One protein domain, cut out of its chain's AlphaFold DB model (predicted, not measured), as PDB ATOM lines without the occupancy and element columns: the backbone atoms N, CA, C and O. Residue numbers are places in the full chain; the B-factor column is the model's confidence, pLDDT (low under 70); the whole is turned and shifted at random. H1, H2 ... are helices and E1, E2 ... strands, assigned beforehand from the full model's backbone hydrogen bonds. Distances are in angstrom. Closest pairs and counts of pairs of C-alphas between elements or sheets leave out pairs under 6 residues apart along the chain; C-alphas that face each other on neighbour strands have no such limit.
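This is residues 18 to 68 of the 159 residues of an uncharacterized protein of Janthinobacterium sp. FT58W (UniProt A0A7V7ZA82). A small strongly twisted sheet of three strands has one helix, H1, packed over one face, and no named element covers the other face. A long loop, residues 46 to 57, runs from the end of H1 back to the edge strand E3, and residues 64 to 68 run on past the other end of E3 as a short tail. The printed part has 51 residues with three named strands and one named helix, in the order E1, E2, H1, E3 along the chain; the sheet runs E2, E1, E3, antiparallel throughout, and the class is mixed, helices and strands. The whole is compact, with a radius of gyration of the C-alphas of 11.2 A, yet elongated in outline, with spans of 38 by 21 by 13 A.

E1, residues 18 to 22, begins at C-alpha 18 at (45.106, 26.858, 40.836) and is 13.4 A long from first to last C-alpha. E2, residues 27 to 32, is 12.2 A long. H1, residues 34 to 45, is 16.6 A long, from C-alpha 34 at (50.095, 24.464, 43.590) to C-alpha 45. E3, residues 58 to 63, is 15.7 A long and ends at C-alpha 63 at (41.938, 25.591, 36.805).

E1 is the inner strand of the sheet. E1 and E2 form a hairpin with a tight link, antiparallel at 167 degrees; N 18 and O 32 are within hydrogen-bond range at 2.7 A, and N 20 and O 29 at 2.9 A. E1 and E3 are antiparallel at 149 degrees, with N 19 and O 61 within range at 2.8 A. The sheet is only just strongly twisted, its C-alphas lying up to 4.1 A off the best plane. H1 is on the sheet at a height of 9.2 A and lies over E1, along the strands at 21 degrees on the local plane. It is only just not over E2, on which 2 of its C-alphas fall. The closest C-alphas of H1 and E1 are those of His 34 and Tyr 18, 6.2 A apart; those of H1 and E3 are Ala 37 and Ile 60, 7.0 A apart. E2, H1 and E3 form a split strand-helix-strand unit, two strands running the same way with E1 between them in the sheet, and its crossover is right-handed. In H1 every O i to N i+4 pair is within hydrogen-bond range.

The two C-alphas farthest apart are those of Asp 49 and Glu 68, 38.6 A. The printed part has no cut. The link from H1 to E3 is long, 12 residues. The mean pLDDT of the printed part is 75.6, and 18 residues are under 70, among them residues 22 to 28 and residues 61 to 68.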
ATOM      1  N   TYR A  18      45.978  26.971  39.675       70.25
ATOM      2  CA  TYR A  18      45.106  26.858  40.836       70.25
ATOM      3  C   TYR A  18      44.622  28.225  41.313       70.25
ATOM      4  O   TYR A  18      45.355  29.209  41.304       70.25
ATOM      5  N   ASN A  19      43.382  28.278  41.780       71.12
ATOM      6  CA  ASN A  19      42.817  29.420  42.482       71.12
ATOM      7  C   ASN A  19      42.759  29.120  43.978       71.12
ATOM      8  O   ASN A  19      42.528  27.978  44.372       71.12
ATOM      9  N   VAL A  20      42.893  30.155  44.799       68.31
ATOM     10  CA  VAL A  20      42.648  30.089  46.242       68.31
ATOM     11  C   VAL A  20      41.310  30.753  46.520       68.31
ATOM     12  O   VAL A  20      41.108  31.910  46.149       68.31
ATOM     13  N   LEU A  21      40.401  30.021  47.154       70.62
ATOM     14  CA  LEU A  21      39.048  30.464  47.474       70.62
ATOM     15  C   LEU A  21      38.799  30.388  48.986       70.62
ATOM     16  O   LEU A  21      39.433  29.600  49.689       70.62
ATOM     17  N   THR A  22      37.838  31.165  49.479       67.06
ATOM     18  CA  THR A  22      37.267  31.001  50.822       67.06
ATOM     19  C   THR A  22      36.391  29.745  50.896       67.06
ATOM     20  O   THR A  22      36.042  29.143  49.876       67.06
ATOM     21  N   ALA A  23      35.960  29.371  52.104       60.53
ATOM     22  CA  ALA A  23      34.973  28.307  52.315       60.53
ATOM     23  C   ALA A  23      33.615  28.577  51.631       60.53
ATOM     24  O   ALA A  23      32.863  27.644  51.366       60.53
ATOM     25  N   GLN A  24      33.302  29.841  51.332       68.00
ATOM     26  CA  GLN A  24      32.110  30.261  50.590       68.00
ATOM     27  C   GLN A  24      32.352  30.305  49.072       68.00
ATOM     28  O   GLN A  24      31.519  30.826  48.336       68.00
ATOM     29  N   TYR A  25      33.476  29.755  48.599       57.47
ATOM     30  CA  TYR A  25      33.914  29.779  47.201       57.47
ATOM     31  C   TYR A  25      34.201  31.184  46.651       57.47
ATOM     32  O   TYR A  25      34.254  31.373  45.435       57.47
ATOM     33  N   GLU A  26      34.451  32.166  47.521       62.72
ATOM     34  CA  GLU A  26      34.859  33.498  47.080       62.72
ATOM     35  C   GLU A  26      36.345  33.493  46.716       62.72
ATOM     36  O   GLU A  26      37.177  33.043  47.507       62.72
ATOM     37  N   PRO A  27      36.722  33.981  45.533       68.62
ATOM     38  CA  PRO A  27      38.103  33.931  45.095       68.62
ATOM     39  C   PRO A  27      38.980  34.981  45.781       68.62
ATOM     40  O   PRO A  27      38.710  36.179  45.723       68.62
ATOM     41  N   LEU A  28      40.082  34.517  46.371       67.62
ATOM     42  CA  LEU A  28      41.117  35.344  46.994       67.62
ATOM     43  C   LEU A  28      42.345  35.514  46.095       67.62
ATOM     44  O   LEU A  28      43.020  36.541  46.156       67.62
ATOM     45  N   TYR A  29      42.646  34.502  45.277       76.75
ATOM     46  CA  TYR A  29      43.749  34.536  44.323       76.75
ATOM     47  C   TYR A  29      43.490  33.596  43.149       76.75
ATOM     48  O   TYR A  29      42.806  32.583  43.297       76.75
ATOM     49  N   TYR A  30      44.066  33.913  41.993       75.94
ATOM     50  CA  TYR A  30      43.867  33.154  40.766       75.94
ATOM     51  C   TYR A  30      45.182  32.716  40.142       75.94
ATOM     52  O   TYR A  30      46.179  33.429  40.251       75.94
ATOM     53  N   MET A  31      45.132  31.610  39.401       73.44
ATOM     54  CA  MET A  31      46.186  31.199  38.471       73.44
ATOM     55  C   MET A  31      47.573  31.109  39.128       73.44
ATOM     56  O   MET A  31      48.535  31.725  38.677       73.44
ATOM     57  N   LEU A  32      47.663  30.324  40.195       68.94
ATOM     58  CA  LEU A  32      48.901  29.976  40.883       68.94
ATOM     59  C   LEU A  32      49.351  28.566  40.512       68.94
ATOM     60  O   LEU A  32      48.524  27.714  40.199       68.94
ATOM     61  N   THR A  33      50.644  28.287  40.633       77.06
ATOM     62  CA  THR A  33      51.088  26.897  40.800       77.06
ATOM     63  C   THR A  33      50.567  26.361  42.139       77.06
ATOM     64  O   THR A  33      50.226  27.134  43.042       77.06
ATOM     65  N   HIS A  34      50.510  25.038  42.305       73.94
ATOM     66  CA  HIS A  34      50.095  24.464  43.590       73.94
ATOM     67  C   HIS A  34      51.027  24.910  44.732       73.94
ATOM     68  O   HIS A  34      50.565  25.316  45.797       73.94
ATOM     69  N   ALA A  35      52.339  24.907  44.478       78.12
ATOM     70  CA  ALA A  35      53.350  25.314  45.452       78.12
ATOM     71  C   ALA A  35      53.208  26.791  45.864       78.12
ATOM     72  O   ALA A  35      53.335  27.125  47.043       78.12
ATOM     73  N   ASP A  36      52.898  27.683  44.917       79.81
ATOM     74  CA  ASP A  36      52.653  29.091  45.232       79.81
ATOM     75  C   ASP A  36      51.350  29.300  46.002       79.81
ATOM     76  O   ASP A  36      51.311  30.139  46.902       79.81
ATOM     77  N   ALA A  37      50.301  28.532  45.698       76.44
ATOM     78  CA  ALA A  37      49.054  28.576  46.454       76.44
ATOM     79  C   ALA A  37      49.290  28.224  47.931       76.44
ATOM     80  O   ALA A  37      48.899  28.993  48.811       76.44
ATOM     81  N   GLU A  38      49.997  27.128  48.213       82.25
ATOM     82  CA  GLU A  38      50.345  26.727  49.583       82.25
ATOM     83  C   GLU A  38      51.209  27.773  50.296       82.25
ATOM     84  O   GLU A  38      50.949  28.132  51.452       82.25
ATOM     85  N   ARG A  39      52.225  28.301  49.603       89.25
ATOM     86  CA  ARG A  39      53.122  29.321  50.152       89.25
ATOM     87  C   ARG A  39      52.365  30.596  50.514       89.25
ATOM     88  O   ARG A  39      52.499  31.079  51.639       89.25
ATOM     89  N   ILE A  40      51.553  31.120  49.597       87.56
ATOM     90  CA  ILE A  40      50.784  32.347  49.822       87.56
ATOM     91  C   ILE A  40      49.769  32.135  50.946       87.56
ATOM     92  O   ILE A  40      49.666  32.992  51.818       87.56
ATOM     93  N   ILE A  41      49.065  30.998  50.989       86.56
ATOM     94  CA  ILE A  41      48.144  30.691  52.093       86.56
ATOM     95  C   ILE A  41      48.872  30.778  53.434       86.56
ATOM     96  O   ILE A  41      48.422  31.496  54.327       86.56
ATOM     97  N   LYS A  42      50.031  30.124  53.557       91.50
ATOM     98  CA  LYS A  42      50.826  30.129  54.789       91.50
ATOM     99  C   LYS A  42      51.283  31.536  55.185       91.50
ATOM    100  O   LYS A  42      51.171  31.909  56.350       91.50
ATOM    101  N   GLU A  43      51.788  32.319  54.232       93.62
ATOM    102  CA  GLU A  43      52.233  33.698  54.470       93.62
ATOM    103  C   GLU A  43      51.076  34.604  54.920       93.62
ATOM    104  O   GLU A  43      51.220  35.372  55.872       93.62
ATOM    105  N   ARG A  44      49.913  34.510  54.263       92.62
ATOM    106  CA  ARG A  44      48.745  35.361  54.544       92.62
ATOM    107  C   ARG A  44      48.043  34.962  55.841       92.62
ATOM    108  O   ARG A  44      47.628  35.837  56.598       92.62
ATOM    109  N   GLN A  45      47.969  33.667  56.150       91.69
ATOM    110  CA  GLN A  45      47.443  33.176  57.428       91.69
ATOM    111  C   GLN A  45      48.331  33.555  58.620       91.69
ATOM    112  O   GLN A  45      47.825  33.739  59.722       91.69
ATOM    113  N   ALA A  46      49.635  33.764  58.411       94.19
ATOM    114  CA  ALA A  46      50.531  34.270  59.451       94.19
ATOM    115  C   ALA A  46      50.314  35.761  59.793       94.19
ATOM    116  O   ALA A  46      50.904  36.257  60.751       94.19
ATOM    117  N   MET A  47      49.489  36.485  59.025       95.19
ATOM    118  CA  MET A  47      49.244  37.923  59.188       95.19
ATOM    119  C   MET A  47      47.735  38.238  59.232       95.19
ATOM    120  O   MET A  47      47.215  38.901  58.326       95.19
ATOM    121  N   PRO A  48      47.012  37.786  60.274       91.88
ATOM    122  CA  PRO A  48      45.552  37.890  60.349       91.88
ATOM    123  C   PRO A  48      45.031  39.328  60.331       91.88
ATOM    124  O   PRO A  48      43.995  39.586  59.719       91.88
ATOM    125  N   ASP A  49      45.775  40.270  60.910       94.81
ATOM    126  CA  ASP A  49      45.385  41.685  60.943       94.81
ATOM    127  C   ASP A  49      45.440  42.344  59.554       94.81
ATOM    128  O   ASP A  49      44.695  43.280  59.272       94.81
ATOM    129  N   LEU A  50      46.321  41.853  58.674       92.62
ATOM    130  CA  LEU A  50      46.498  42.379  57.317       92.62
ATOM    131  C   LEU A  50      45.630  41.645  56.289       92.62
ATOM    132  O   LEU A  50      45.237  42.239  55.285       92.62
ATOM    133  N   TYR A  51      45.327  40.368  56.531       91.38
ATOM    134  CA  TYR A  51      44.579  39.510  55.612       91.38
ATOM    135  C   TYR A  51      43.429  38.784  56.321       91.38
ATOM    136  O   TYR A  51      43.444  37.554  56.423       91.38
ATOM    137  N   PRO A  52      42.398  39.514  56.784       89.94
ATOM    138  CA  PRO A  52      41.278  38.913  57.506       89.94
ATOM    139  C   PRO A  52      40.472  37.931  56.641       89.94
ATOM    140  O   PRO A  52      40.011  36.911  57.139       89.94
ATOM    141  N   SER A  53      40.357  38.176  55.330       85.94
ATOM    142  CA  SER A  53      39.653  37.287  54.388       85.94
ATOM    143  C   SER A  53      40.384  35.973  54.095       85.94
ATOM    144  O   SER A  53      39.796  35.060  53.525       85.94
ATOM    145  N   TRP A  54      41.655  35.866  54.489       91.00
ATOM    146  CA  TRP A  54      42.470  34.657  54.342       91.00
ATOM    147  C   TRP A  54      42.422  33.763  55.587       91.00
ATOM    148  O   TRP A  54      43.074  32.718  55.627       91.00
ATOM    149  N   GLN A  55      41.673  34.170  56.614       92.56
ATOM    150  CA  GLN A  55      41.551  33.419  57.855       92.56
ATOM    151  C   GLN A  55      40.431  32.383  57.759       92.56
ATOM    152  O   GLN A  55      39.365  32.641  57.204       92.56
ATOM    153  N   GLY A  56      40.671  31.209  58.342       84.06
ATOM    154  CA  GLY A  56      39.744  30.080  58.291       84.06
ATOM    155  C   GLY A  56      40.080  29.077  57.187       84.06
ATOM    156  O   GLY A  56      41.225  28.961  56.751       84.06
ATOM    157  N   VAL A  57      39.078  28.293  56.784       80.38
ATOM    158  CA  VAL A  57      39.246  27.225  55.789       80.38
ATOM    159  C   VAL A  57      39.341  27.834  54.392       80.38
ATOM    160  O   VAL A  57      38.440  28.557  53.965       80.38
ATOM    161  N   LEU A  58      40.422  27.508  53.684       71.81
ATOM    162  CA  LEU A  58      40.667  27.914  52.302       71.81
ATOM    163  C   LEU A  58      40.665  26.696  51.378       71.81
ATOM    164  O   LEU A  58      41.043  25.596  51.779       71.81
ATOM    165  N   ILE A  59      40.250  26.911  50.134       68.56
ATOM    166  CA  ILE A  59      40.132  25.884  49.100       68.56
ATOM    167  C   ILE A  59      41.132  26.202  47.987       68.56
ATOM    168  O   ILE A  59      41.094  27.292  47.419       68.56
ATOM    169  N   ILE A  60      41.992  25.244  47.635       74.12
ATOM    170  CA  ILE A  60      42.854  25.319  46.448       74.12
ATOM    171  C   ILE A  60      42.143  24.573  45.310       74.12
ATOM    172  O   ILE A  60      41.994  23.354  45.355       74.12
ATOM    173  N   LYS A  61      41.672  25.298  44.292       66.94
ATOM    174  CA  LYS A  61      40.910  24.742  43.162       66.94
ATOM    175  C   LYS A  61      41.743  24.757  41.889       66.94
ATOM    176  O   LYS A  61      42.116  25.831  41.429       66.94
ATOM    177  N   ARG A  62      41.967  23.594  41.272       68.00
ATOM    178  CA  ARG A  62      42.619  23.493  39.958       68.00
ATOM    179  C   ARG A  62      41.790  24.193  38.873       68.00
ATOM    180  O   ARG A  62      40.570  24.053  38.824       68.00
ATOM    181  N   VAL A  63      42.466  24.910  37.986       62.72
ATOM    182  CA  VAL A  63      41.938  25.591  36.805       62.72
ATOM    183  C   VAL A  63      42.665  25.045  35.584       62.72
ATOM    184  O   VAL A  63      43.893  25.079  35.509       62.72
ATOM    185  N   MET A  64      41.900  24.534  34.621       53.12
ATOM    186  CA  MET A  64      42.427  24.163  33.309       53.12
ATOM    187  C   MET A  64      42.786  25.448  32.547       53.12
ATOM    188  O   MET A  64      41.906  26.282  32.330       53.12
ATOM    189  N   PRO A  65      44.044  25.663  32.131       50.16
ATOM    190  CA  PRO A  65      44.367  26.799  31.284       50.16
ATOM    191  C   PRO A  65      43.715  26.644  29.898       50.16
ATOM    192  O   PRO A  65      43.672  25.557  29.323       50.16
ATOM    193  N   HIS A  66      43.279  27.762  29.312       40.81
ATOM    194  CA  HIS A  66      42.548  27.840  28.034       40.81
ATOM    195  C   HIS A  66      43.217  27.094  26.852       40.81
ATOM    196  O   HIS A  66      42.571  26.658  25.899       40.81
ATOM    197  N   ARG A  67      44.542  26.894  26.908       43.56
ATOM    198  CA  ARG A  67      45.307  26.147  25.896       43.56
ATOM    199  C   ARG A  67      45.104  24.627  25.981       43.56
ATOM    200  O   ARG A  67      45.194  23.955  24.954       43.56
ATOM    201  N   GLU A  68      44.833  24.091  27.169       44.69
ATOM    202  CA  GLU A  68      44.392  22.704  27.341       44.69
ATOM    203  C   GLU A  68      42.923  22.557  26.944       44.69
ATOM    204  O   GLU A  68      42.601  21.598  26.249       44.69
TER     205      GLU A  68